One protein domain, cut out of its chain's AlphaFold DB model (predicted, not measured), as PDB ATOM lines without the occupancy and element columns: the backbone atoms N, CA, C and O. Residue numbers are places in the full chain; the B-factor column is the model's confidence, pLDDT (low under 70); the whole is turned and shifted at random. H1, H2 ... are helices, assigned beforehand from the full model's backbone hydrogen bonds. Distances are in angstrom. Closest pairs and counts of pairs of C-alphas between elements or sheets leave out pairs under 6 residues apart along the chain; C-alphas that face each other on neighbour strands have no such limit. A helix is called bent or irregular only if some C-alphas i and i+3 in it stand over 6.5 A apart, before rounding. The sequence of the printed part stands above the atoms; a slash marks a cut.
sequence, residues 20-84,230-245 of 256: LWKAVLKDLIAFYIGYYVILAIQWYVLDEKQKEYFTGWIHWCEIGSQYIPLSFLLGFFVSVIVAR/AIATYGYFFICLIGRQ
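What this domain is: This is residues 20 to 84 and 230 to 245 of the 256 residues of the protein "Bestrophin homolog" of Ancylostoma ceylanicum (UniProt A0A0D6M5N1). Two long helices, H1 and H2, make a V closed by a tight link, and the shorter H4 packs between its arms. H3 comes after a tight link at the open end of H2 and extends the shape further; residues 75 to 84 of H3 stick out, and so do residues 20 to 30 of H1. You will find 81 residues printed, with four named helices in the order H1, H2, H3, H4 and no named strand; the class is all helix. The whole is loose, with a radius of gyration of the C-alphas of 15.8 A, and flat, spanning 54 by 28 by 14 A.

How they stand to each other: Begin with the longest helix, H1, residues 20 to 44. Look at its residues 31 to 38, which alone touch residues 241 to 242 of H4, residues 230 to 243. The closest C-alphas of the two, those of Tyr 35 and Leu 241, are 5.4 A apart. H1 and H4 run the same way at a shallow tilt of 34 degrees, only just short of steep. H4 is the hub, touching three helices. Next find H2, residues 48 to 66, which touches H4 with residues 57 to 65 alone; the closest C-alphas, those of Ile 58 and Gly 243, are 4.2 A apart. These two run opposite ways at a shallow tilt of 34.9 degrees, only just short of steep. H1 and H2 are close but not clearly touching, the closest C-alphas being those of Gln 42 and Lys 51 at 6.6 A, and they run opposite ways at a shallow tilt of 31 degrees. H3, residues 70 to 84, only just touches H4, with 3 pairs of C-alphas within 8 A; it does so with residue 70 alone, and the closest C-alphas, those of Leu 70 and Thr 233, are 6.7 A apart. H3 is apart from H1 and from H2. In H3 every O i to N i+4 pair is within hydrogen-bond range; H1 has 19 of 21, H2 14 of 15 and H4 9 of 10.

Where its parts are: Find C-alpha 20 at (69.589, 132.236, -37.977); from there H1 runs 34.6 A to C-alpha 44. It is irregular, with C-alphas 23 and 26 7.6 A apart, and has a kink of 39 degrees near residue 27. H2 starts at C-alpha 48, at (36.981, 138.087, -14.359), and is 28.0 A long. H3 is 21.1 A long, and H4 runs 19.4 A to C-alpha 243 at (52.442, 129.291, -19.865).

The domain as a whole: The two C-alphas farthest apart, those of Glu 48 and Arg 84, are 53.9 A apart. Residues 85 to 229 are not printed, and C-alphas 84 and 230 are 18.9 A apart across this cut. The links from H1 to H2 and from H2 to H3 are tight. The mean pLDDT of the printed part is 93.0, and no printed residue is under 70.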
ATOM      1  N   LEU A  20      70.690 132.640 -38.848       85.62
ATOM      2  CA  LEU A  20      69.589 132.236 -37.977       85.62
ATOM      3  C   LEU A  20      68.316 133.050 -38.250       85.62
ATOM      4  O   LEU A  20      67.232 132.480 -38.342       85.62
ATOM      5  N   TRP A  21      68.455 134.364 -38.459       86.06
ATOM      6  CA  TRP A  21      67.330 135.259 -38.728       86.06
ATOM      7  C   TRP A  21      66.528 134.809 -39.941       86.06
ATOM      8  O   TRP A  21      65.319 134.632 -39.857       86.06
ATOM      9  N   LYS A  22      67.193 134.532 -41.066       87.69
ATOM     10  CA  LYS A  22      66.495 134.088 -42.275       87.69
ATOM     11  C   LYS A  22      65.804 132.730 -42.092       87.69
ATOM     12  O   LYS A  22      64.790 132.490 -42.746       87.69
ATOM     13  N   ALA A  23      66.354 131.857 -41.249       87.12
ATOM     14  CA  ALA A  23      65.799 130.533 -40.988       87.12
ATOM     15  C   ALA A  23      64.554 130.582 -40.089       87.12
ATOM     16  O   ALA A  23      63.584 129.899 -40.388       87.12
ATOM     17  N   VAL A  24      64.568 131.405 -39.035       90.94
ATOM     18  CA  VAL A  24      63.557 131.364 -37.961       90.94
ATOM     19  C   VAL A  24      62.534 132.500 -38.052       90.94
ATOM     20  O   VAL A  24      61.460 132.393 -37.472       90.94
ATOM     21  N   LEU A  25      62.801 133.583 -38.797       91.12
ATOM     22  CA  LEU A  25      61.954 134.787 -38.771       91.12
ATOM     23  C   LEU A  25      60.474 134.509 -39.068       91.12
ATOM     24  O   LEU A  25      59.611 135.101 -38.429       91.12
ATOM     25  N   LYS A  26      60.164 133.611 -40.011       91.69
ATOM     26  CA  LYS A  26      58.768 133.264 -40.331       91.69
ATOM     27  C   LYS A  26      58.063 132.590 -39.154       91.69
ATOM     28  O   LYS A  26      56.956 132.995 -38.807       91.69
ATOM     29  N   ASP A  27      58.718 131.614 -38.536       92.12
ATOM     30  CA  ASP A  27      58.184 130.886 -37.384       92.12
ATOM     31  C   ASP A  27      58.082 131.798 -36.154       92.12
ATOM     32  O   ASP A  27      57.100 131.747 -35.419       92.12
ATOM     33  N   LEU A  28      59.048 132.704 -35.979       93.38
ATOM     34  CA  LEU A  28      59.050 133.704 -34.916       93.38
ATOM     35  C   LEU A  28      57.877 134.686 -35.051       93.38
ATOM     36  O   LEU A  28      57.197 134.968 -34.069       93.38
ATOM     37  N   ILE A  29      57.616 135.188 -36.262       95.56
ATOM     38  CA  ILE A  29      56.459 136.054 -36.528       95.56
ATOM     39  C   ILE A  29      55.158 135.304 -36.227       95.56
ATOM     40  O   ILE A  29      54.296 135.844 -35.538       95.56
ATOM     41  N   ALA A  30      55.022 134.057 -36.689       95.50
ATOM     42  CA  ALA A  30      53.843 133.239 -36.409       95.50
ATOM     43  C   ALA A  30      53.645 133.007 -34.900       95.50
ATOM     44  O   ALA A  30      52.525 133.124 -34.401       95.50
ATOM     45  N   PHE A  31      54.730 132.752 -34.165       96.00
ATOM     46  CA  PHE A  31      54.708 132.612 -32.712       96.00
ATOM     47  C   PHE A  31      54.240 133.897 -32.020       96.00
ATOM     48  O   PHE A  31      53.346 133.838 -31.179       96.00
ATOM     49  N   TYR A  32      54.779 135.062 -32.397       96.31
ATOM     50  CA  TYR A  32      54.352 136.340 -31.819       96.31
ATOM     51  C   TYR A  32      52.892 136.658 -32.128       96.31
ATOM     52  O   TYR A  32      52.172 137.080 -31.229       96.31
ATOM     53  N   ILE A  33      52.432 136.418 -33.358       97.00
ATOM     54  CA  ILE A  33      51.018 136.590 -33.713       97.00
ATOM     55  C   ILE A  33      50.144 135.726 -32.799       97.00
ATOM     56  O   ILE A  33      49.220 136.244 -32.180       97.00
ATOM     57  N   GLY A  34      50.464 134.436 -32.652       96.81
ATOM     58  CA  GLY A  34      49.731 133.542 -31.751       96.81
ATOM     59  C   GLY A  34      49.748 134.022 -30.297       96.81
ATOM     60  O   GLY A  34      48.705 134.059 -29.647       96.81
ATOM     61  N   TYR A  35      50.910 134.455 -29.807       96.75
ATOM     62  CA  TYR A  35      51.073 134.966 -28.448       96.75
ATOM     63  C   TYR A  35      50.208 136.206 -28.187       96.75
ATOM     64  O   TYR A  35      49.492 136.252 -27.187       96.75
ATOM     65  N   TYR A  36      50.231 137.190 -29.092       96.38
ATOM     66  CA  TYR A  36      49.453 138.424 -28.954       96.38
ATOM     67  C   TYR A  36      47.951 138.212 -29.156       96.38
ATOM     68  O   TYR A  36      47.160 138.907 -28.525       96.38
ATOM     69  N   VAL A  37      47.539 137.243 -29.979       96.94
ATOM     70  CA  VAL A  37      46.125 136.856 -30.099       96.94
ATOM     71  C   VAL A  37      45.614 136.284 -28.776       96.94
ATOM     72  O   VAL A  37      44.565 136.710 -28.299       96.94
ATOM     73  N   ILE A  38      46.364 135.375 -28.146       95.38
ATOM     74  CA  ILE A  38      45.997 134.814 -26.836       95.38
ATOM     75  C   ILE A  38      45.970 135.912 -25.768       95.38
ATOM     76  O   ILE A  38      45.024 135.977 -24.985       95.38
ATOM     77  N   LEU A  39      46.951 136.819 -25.780       94.38
ATOM     78  CA  LEU A  39      46.985 137.969 -24.880       94.38
ATOM     79  C   LEU A  39      45.749 138.865 -25.060       94.38
ATOM     80  O   LEU A  39      45.113 139.255 -24.083       94.38
ATOM     81  N   ALA A  40      45.370 139.176 -26.301       94.44
ATOM     82  CA  ALA A  40      44.189 139.985 -26.587       94.44
ATOM     83  C   ALA A  40      42.900 139.301 -26.104       94.44
ATOM     84  O   ALA A  40      42.045 139.962 -25.516       94.44
ATOM     85  N   ILE A  41      42.782 137.980 -26.285       94.19
ATOM     86  CA  ILE A  41      41.665 137.190 -25.750       94.19
ATOM     87  C   ILE A  41      41.633 137.297 -24.221       94.19
ATOM     88  O   ILE A  41      40.582 137.594 -23.652       94.19
ATOM     89  N   GLN A  42      42.781 137.126 -23.557       91.19
ATOM     90  CA  GLN A  42      42.879 137.211 -22.102       91.19
ATOM     91  C   GLN A  42      42.395 138.561 -21.565       91.19
ATOM     92  O   GLN A  42      41.666 138.581 -20.578       91.19
ATOM     93  N   TRP A  43      42.784 139.679 -22.183       88.25
ATOM     94  CA  TRP A  43      42.467 141.012 -21.660       88.25
ATOM     95  C   TRP A  43      41.081 141.520 -22.059       88.25
ATOM     96  O   TRP A  43      40.373 142.041 -21.193       88.25
ATOM     97  N   TYR A  44      40.696 141.355 -23.328       91.75
ATOM     98  CA  TYR A  44      39.512 142.001 -23.905       91.75
ATOM     99  C   TYR A  44      38.286 141.093 -24.041       91.75
ATOM    100  O   TYR A  44      37.191 141.613 -24.225       91.75
ATOM    101  N   VAL A  45      38.449 139.766 -23.991       93.62
ATOM    102  CA  VAL A  45      37.347 138.816 -24.238       93.62
ATOM    103  C   VAL A  45      36.939 138.059 -22.977       93.62
ATOM    104  O   VAL A  45      35.754 137.807 -22.793       93.62
ATOM    105  N   LEU A  46      37.892 137.681 -22.119       91.25
ATOM    106  CA  LEU A  46      37.596 136.893 -20.919       91.25
ATOM    107  C   LEU A  46      37.012 137.741 -19.776       91.25
ATOM    108  O   LEU A  46      37.560 138.790 -19.414       91.25
ATOM    109  N   ASP A  47      35.970 137.209 -19.136       91.12
ATOM    110  CA  ASP A  47      35.401 137.736 -17.887       91.12
ATOM    111  C   ASP A  47      36.345 137.501 -16.692       91.12
ATOM    112  O   ASP A  47      37.216 136.632 -16.737       91.12
ATOM    113  N   GLU A  48      36.142 138.205 -15.571       87.00
ATOM    114  CA  GLU A  48      36.981 138.087 -14.359       87.00
ATOM    115  C   GLU A  48      37.120 136.645 -13.846       87.00
ATOM    116  O   GLU A  48      38.227 136.172 -13.591       87.00
ATOM    117  N   LYS A  49      36.018 135.887 -13.798       88.56
ATOM    118  CA  LYS A  49      36.060 134.467 -13.403       88.56
ATOM    119  C   LYS A  49      36.858 133.611 -14.389       88.56
ATOM    120  O   LYS A  49      37.596 132.717 -13.990       88.56
ATOM    121  N   GLN A  50      36.722 133.862 -15.693       89.75
ATOM    122  CA  GLN A  50      37.444 133.109 -16.726       89.75
ATOM    123  C   GLN A  50      38.942 133.431 -16.716       89.75
ATOM    124  O   GLN A  50      39.769 132.552 -16.945       89.75
ATOM    125  N   LYS A  51      39.282 134.681 -16.407       90.06
ATOM    126  CA  LYS A  51      40.636 135.191 -16.186       90.06
ATOM    127  C   LYS A  51      41.347 134.472 -15.028       90.06
ATOM    128  O   LYS A  51      42.509 134.082 -15.174       90.06
ATOM    129  N   GLU A  52      40.650 134.203 -13.924       88.56
ATOM    130  CA  GLU A  52      41.174 133.376 -12.824       88.56
ATOM    131  C   GLU A  52      41.455 131.932 -13.269       88.56
ATOM    132  O   GLU A  52      42.566 131.428 -13.077       88.56
ATOM    133  N   TYR A  53      40.502 131.279 -13.950       90.75
ATOM    134  CA  TYR A  53      40.717 129.930 -14.496       90.75
ATOM    135  C   TYR A  53      41.877 129.885 -15.496       90.75
ATOM    136  O   TYR A  53      42.687 128.955 -15.469       90.75
ATOM    137  N   PHE A  54      41.992 130.894 -16.363       92.62
ATOM    138  CA  PHE A  54      43.088 131.009 -17.319       92.62
ATOM    139  C   PHE A  54      44.439 131.152 -16.612       92.62
ATOM    140  O   PHE A  54      45.408 130.525 -17.025       92.62
ATOM    141  N   THR A  55      44.504 131.873 -15.492       91.62
ATOM    142  CA  THR A  55      45.720 131.951 -14.663       91.62
ATOM    143  C   THR A  55      46.136 130.574 -14.133       91.62
ATOM    144  O   THR A  55      47.325 130.246 -14.125       91.62
ATOM    145  N   GLY A  56      45.168 129.721 -13.780       91.88
ATOM    146  CA  GLY A  56      45.418 128.312 -13.465       91.88
ATOM    147  C   GLY A  56      46.038 127.536 -14.636       91.88
ATOM    148  O   GLY A  56      47.015 126.809 -14.445       91.88
ATOM    149  N   TRP A  57      45.539 127.739 -15.860       93.12
ATOM    150  CA  TRP A  57      46.120 127.158 -17.079       93.12
ATOM    151  C   TRP A  57      47.545 127.644 -17.350       93.12
ATOM    152  O   TRP A  57      48.403 126.828 -17.684       93.12
ATOM    153  N   ILE A  58      47.823 128.941 -17.164       94.38
ATOM    154  CA  ILE A  58      49.177 129.502 -17.288       94.38
ATOM    155  C   ILE A  58      50.127 128.746 -16.356       94.38
ATOM    156  O   ILE A  58      51.173 128.273 -16.799       94.38
ATOM    157  N   HIS A  59      49.750 128.574 -15.086       93.50
ATOM    158  CA  HIS A  59      50.582 127.869 -14.113       93.50
ATOM    159  C   HIS A  59      50.797 126.394 -14.480       93.50
ATOM    160  O   HIS A  59      51.921 125.894 -14.417       93.50
ATOM    161  N   TRP A  60      49.743 125.705 -14.920       93.94
ATOM    162  CA  TRP A  60      49.841 124.309 -15.344       93.94
ATOM    163  C   TRP A  60      50.783 124.135 -16.544       93.94
ATOM    164  O   TRP A  60      51.651 123.261 -16.538       93.94
ATOM    165  N   CYS A  61      50.678 125.013 -17.545       94.56
ATOM    166  CA  CYS A  61      51.578 125.036 -18.694       94.56
ATOM    167  C   CYS A  61      53.020 125.407 -18.306       94.56
ATOM    168  O   CYS A  61      53.964 124.837 -18.851       94.56
ATOM    169  N   GLU A  62      53.215 126.323 -17.357       93.38
ATOM    170  CA  GLU A  62      54.541 126.686 -16.846       93.38
ATOM    171  C   GLU A  62      55.247 125.473 -16.224       93.38
ATOM    172  O   GLU A  62      56.379 125.171 -16.606       93.38
ATOM    173  N   ILE A  63      54.559 124.719 -15.358       92.81
ATOM    174  CA  ILE A  63      55.080 123.469 -14.784       92.81
ATOM    175  C   ILE A  63      55.328 122.434 -15.892       92.81
ATOM    176  O   ILE A  63      56.413 121.859 -15.970       92.81
ATOM    177  N   GLY A  64      54.367 122.246 -16.802       90.56
ATOM    178  CA  GLY A  64      54.484 121.325 -17.936       90.56
ATOM    179  C   GLY A  64      55.724 121.580 -18.800       90.56
ATOM    180  O   GLY A  64      56.400 120.637 -19.210       90.56
ATOM    181  N   SER A  65      56.074 122.850 -19.023       91.31
ATOM    182  CA  SER A  65      57.237 123.236 -19.831       91.31
ATOM    183  C   SER A  65      58.582 122.807 -19.228       91.31
ATOM    184  O   SER A  65      59.528 122.565 -19.976       91.31
ATOM    185  N   GLN A  66      58.667 122.654 -17.901       90.00
ATOM    186  CA  GLN A  66      59.895 122.252 -17.203       90.00
ATOM    187  C   GLN A  66      60.229 120.769 -17.404       90.00
ATOM    188  O   GLN A  66      61.393 120.383 -17.309       90.00
ATOM    189  N   TYR A  67      59.234 119.939 -17.726       88.56
ATOM    190  CA  TYR A  67      59.424 118.506 -17.958       88.56
ATOM    191  C   TYR A  67      59.964 118.169 -19.351       88.56
ATOM    192  O   TYR A  67      60.284 117.009 -19.602       88.56
ATOM    193  N   ILE A  68      60.067 119.141 -20.265       90.19
ATOM    194  CA  ILE A  68      60.566 118.913 -21.625       90.19
ATOM    195  C   ILE A  68      62.060 119.275 -21.680       90.19
ATOM    196  O   ILE A  68      62.398 120.460 -21.744       90.19
ATOM    197  N   PRO A  69      62.987 118.296 -21.713       91.56
ATOM    198  CA  PRO A  69      64.426 118.557 -21.735       91.56
ATOM    199  C   PRO A  69      64.907 118.912 -23.153       91.56
ATOM    200  O   PRO A  69      65.684 118.179 -23.772       91.56
ATOM    201  N   LEU A  70      64.440 120.044 -23.687       91.44
ATOM    202  CA  LEU A  70      64.717 120.457 -25.066       91.44
ATOM    203  C   LEU A  70      66.206 120.526 -25.385       91.44
ATOM    204  O   LEU A  70      66.632 120.002 -26.410       91.44
ATOM    205  N   SER A  71      67.000 121.149 -24.514       92.56
ATOM    206  CA  SER A  71      68.431 121.353 -24.758       92.56
ATOM    207  C   SER A  71      69.179 120.033 -24.937       92.56
ATOM    208  O   SER A  71      70.041 119.927 -25.806       92.56
ATOM    209  N   PHE A  72      68.817 119.012 -24.155       92.06
ATOM    210  CA  PHE A  72      69.422 117.687 -24.258       92.06
ATOM    211  C   PHE A  72      69.040 117.002 -25.575       92.06
ATOM    212  O   PHE A  72      69.913 116.554 -26.320       92.06
ATOM    213  N   LEU A  73      67.742 116.975 -25.893       91.44
ATOM    214  CA  LEU A  73      67.229 116.330 -27.100       91.44
ATOM    215  C   LEU A  73      67.775 116.991 -28.375       91.44
ATOM    216  O   LEU A  73      68.234 116.303 -29.288       91.44
ATOM    217  N   LEU A  74      67.765 118.325 -28.418       93.06
ATOM    218  CA  LEU A  74      68.313 119.105 -29.526       93.06
ATOM    219  C   LEU A  74      69.827 118.929 -29.631       93.06
ATOM    220  O   LEU A  74      70.326 118.726 -30.732       93.06
ATOM    221  N   GLY A  75      70.555 118.945 -28.511       94.19
ATOM    222  CA  GLY A  75      72.005 118.750 -28.499       94.19
ATOM    223  C   GLY A  75      72.419 117.406 -29.098       94.19
ATOM    224  O   GLY A  75      73.296 117.356 -29.962       94.19
ATOM    225  N   PHE A  76      71.744 116.322 -28.707       92.50
ATOM    226  CA  PHE A  76      71.992 114.995 -29.271       92.50
ATOM    227  C   PHE A  76      71.613 114.913 -30.756       92.50
ATOM    228  O   PHE A  76      72.367 114.389 -31.572       92.50
ATOM    229  N   PHE A  77      70.455 115.448 -31.142       94.94
ATOM    230  CA  PHE A  77      70.013 115.378 -32.532       94.94
ATOM    231  C   PHE A  77      70.899 116.202 -33.474       94.94
ATOM    232  O   PHE A  77      71.287 115.731 -34.546       94.94
ATOM    233  N   VAL A  78      71.263 117.419 -33.065       95.50
ATOM    234  CA  VAL A  78      72.141 118.302 -33.837       95.50
ATOM    235  C   VAL A  78      73.538 117.700 -33.964       95.50
ATOM    236  O   VAL A  78      74.107 117.769 -35.050       95.50
ATOM    237  N   SER A  79      74.081 117.056 -32.924       95.62
ATOM    238  CA  SER A  79      75.402 116.419 -33.016       95.62
ATOM    239  C   SER A  79      75.429 115.295 -34.058       95.62
ATOM    240  O   SER A  79      76.355 115.241 -34.868       95.62
ATOM    241  N   VAL A  80      74.376 114.471 -34.132       95.00
ATOM    242  CA  VAL A  80      74.224 113.436 -35.171       95.00
ATOM    243  C   VAL A  80      74.138 114.058 -36.567       95.00
ATOM    244  O   VAL A  80      74.767 113.557 -37.503       95.00
ATOM    245  N   ILE A  81      73.389 115.153 -36.731       95.50
ATOM    246  CA  ILE A  81      73.280 115.857 -38.018       95.50
ATOM    247  C   ILE A  81      74.634 116.424 -38.448       95.50
ATOM    248  O   ILE A  81      75.038 116.215 -39.592       95.50
ATOM    249  N   VAL A  82      75.335 117.124 -37.554       96.06
ATOM    250  CA  VAL A  82      76.632 117.750 -37.848       96.06
ATOM    251  C   VAL A  82      77.678 116.689 -38.181       96.06
ATOM    252  O   VAL A  82      78.393 116.844 -39.169       96.06
ATOM    253  N   ALA A  83      77.718 115.580 -37.436       96.38
ATOM    254  CA  ALA A  83      78.609 114.461 -37.728       96.38
ATOM    255  C   ALA A  83      78.348 113.884 -39.128       96.38
ATOM    256  O   ALA A  83      79.268 113.761 -39.932       96.38
ATOM    257  N   ARG A  84      77.082 113.612 -39.475       96.50
ATOM    258  CA  ARG A  84      76.715 113.119 -40.815       96.50
ATOM    259  C   ARG A  84      77.003 114.125 -41.924       96.50
ATOM    260  O   ARG A  84      77.322 113.721 -43.039       96.50
ATOM    261  N   ALA A 230      60.935 117.255 -33.433       94.50
ATOM    262  CA  ALA A 230      59.918 118.189 -33.905       94.50
ATOM    263  C   ALA A 230      58.751 118.308 -32.914       94.50
ATOM    264  O   ALA A 230      58.385 119.417 -32.533       94.50
ATOM    265  N   ILE A 231      58.208 117.182 -32.446       94.75
ATOM    266  CA  ILE A 231      57.105 117.145 -31.477       94.75
ATOM    267  C   ILE A 231      57.524 117.797 -30.162       94.75
ATOM    268  O   ILE A 231      56.784 118.626 -29.641       94.75
ATOM    269  N   ALA A 232      58.708 117.476 -29.638       94.88
ATOM    270  CA  ALA A 232      59.191 118.077 -28.400       94.88
ATOM    271  C   ALA A 232      59.353 119.598 -28.534       94.88
ATOM    272  O   ALA A 232      58.912 120.345 -27.665       94.88
ATOM    273  N   THR A 233      59.937 120.061 -29.644       94.56
ATOM    274  CA  THR A 233      60.201 121.486 -29.892       94.56
ATOM    275  C   THR A 233      58.906 122.266 -30.099       94.56
ATOM    276  O   THR A 233      58.665 123.250 -29.401       94.56
ATOM    277  N   TYR A 234      58.037 121.819 -31.009       94.44
ATOM    278  CA  TYR A 234      56.759 122.487 -31.255       94.44
ATOM    279  C   TYR A 234      55.815 122.379 -30.059       94.44
ATOM    280  O   TYR A 234      55.160 123.360 -29.724       94.44
ATOM    281  N   GLY A 235      55.785 121.234 -29.374       94.44
ATOM    282  CA  GLY A 235      55.009 121.043 -28.152       94.44
ATOM    283  C   GLY A 235      55.445 121.994 -27.038       94.44
ATOM    284  O   GLY A 235      54.598 122.633 -26.421       94.44
ATOM    285  N   TYR A 236      56.753 122.172 -26.835       95.50
ATOM    286  CA  TYR A 236      57.270 123.144 -25.873       95.50
ATOM    287  C   TYR A 236      56.840 124.574 -26.210       95.50
ATOM    288  O   TYR A 236      56.293 125.263 -25.351       95.50
ATOM    289  N   PHE A 237      57.029 125.022 -27.457       95.06
ATOM    290  CA  PHE A 237      56.625 126.376 -27.847       95.06
ATOM    291  C   PHE A 237      55.109 126.568 -27.768       95.06
ATOM    292  O   PHE A 237      54.658 127.622 -27.328       95.06
ATOM    293  N   PHE A 238      54.320 125.549 -28.103       94.44
ATOM    294  CA  PHE A 238      52.871 125.582 -27.935       94.44
ATOM    295  C   PHE A 238      52.468 125.744 -26.465       94.44
ATOM    296  O   PHE A 238      51.641 126.591 -26.145       94.44
ATOM    297  N   ILE A 239      53.101 125.009 -25.548       95.12
ATOM    298  CA  ILE A 239      52.882 125.177 -24.104       95.12
ATOM    299  C   ILE A 239      53.306 126.584 -23.655       95.12
ATOM    300  O   ILE A 239      52.602 127.215 -22.870       95.12
ATOM    301  N   CYS A 240      54.414 127.119 -24.179       94.81
ATOM    302  CA  CYS A 240      54.868 128.476 -23.867       94.81
ATOM    303  C   CYS A 240      53.919 129.578 -24.355       94.81
ATOM    304  O   CYS A 240      53.886 130.629 -23.720       94.81
ATOM    305  N   LEU A 241      53.130 129.361 -25.416       95.62
ATOM    306  CA  LEU A 241      52.118 130.333 -25.855       95.62
ATOM    307  C   LEU A 241      51.095 130.650 -24.756       95.62
ATOM    308  O   LEU A 241      50.573 131.762 -24.727       95.62
ATOM    309  N   ILE A 242      50.832 129.695 -23.861       95.00
ATOM    310  CA  ILE A 242      49.920 129.848 -22.723       95.00
ATOM    311  C   ILE A 242      50.720 130.103 -21.441       95.00
ATOM    312  O   ILE A 242      50.501 131.096 -20.757       95.00
ATOM    313  N   GLY A 243      51.702 129.255 -21.132       93.25
ATOM    314  CA  GLY A 243      52.442 129.291 -19.865       93.25
ATOM    315  C   GLY A 243      53.330 130.521 -19.652       93.25
ATOM    316  O   GLY A 243      53.837 130.714 -18.552       93.25
ATOM    317  N   ARG A 244      53.545 131.350 -20.682       93.88
ATOM    318  CA  ARG A 244      54.297 132.614 -20.582       93.88
ATOM    319  C   ARG A 244      53.424 133.866 -20.672       93.88
ATOM    320  O   ARG A 244      53.978 134.960 -20.697       93.88
ATOM    321  N   GLN A 245      52.101 133.720 -20.713       94.25
ATOM    322  CA  GLN A 245      51.188 134.862 -20.647       94.25
ATOM    323  C   GLN A 245      51.303 135.575 -19.286       94.25
ATOM    324  O   GLN A 245      51.640 134.937 -18.280       94.25
TER     325      GLN A 245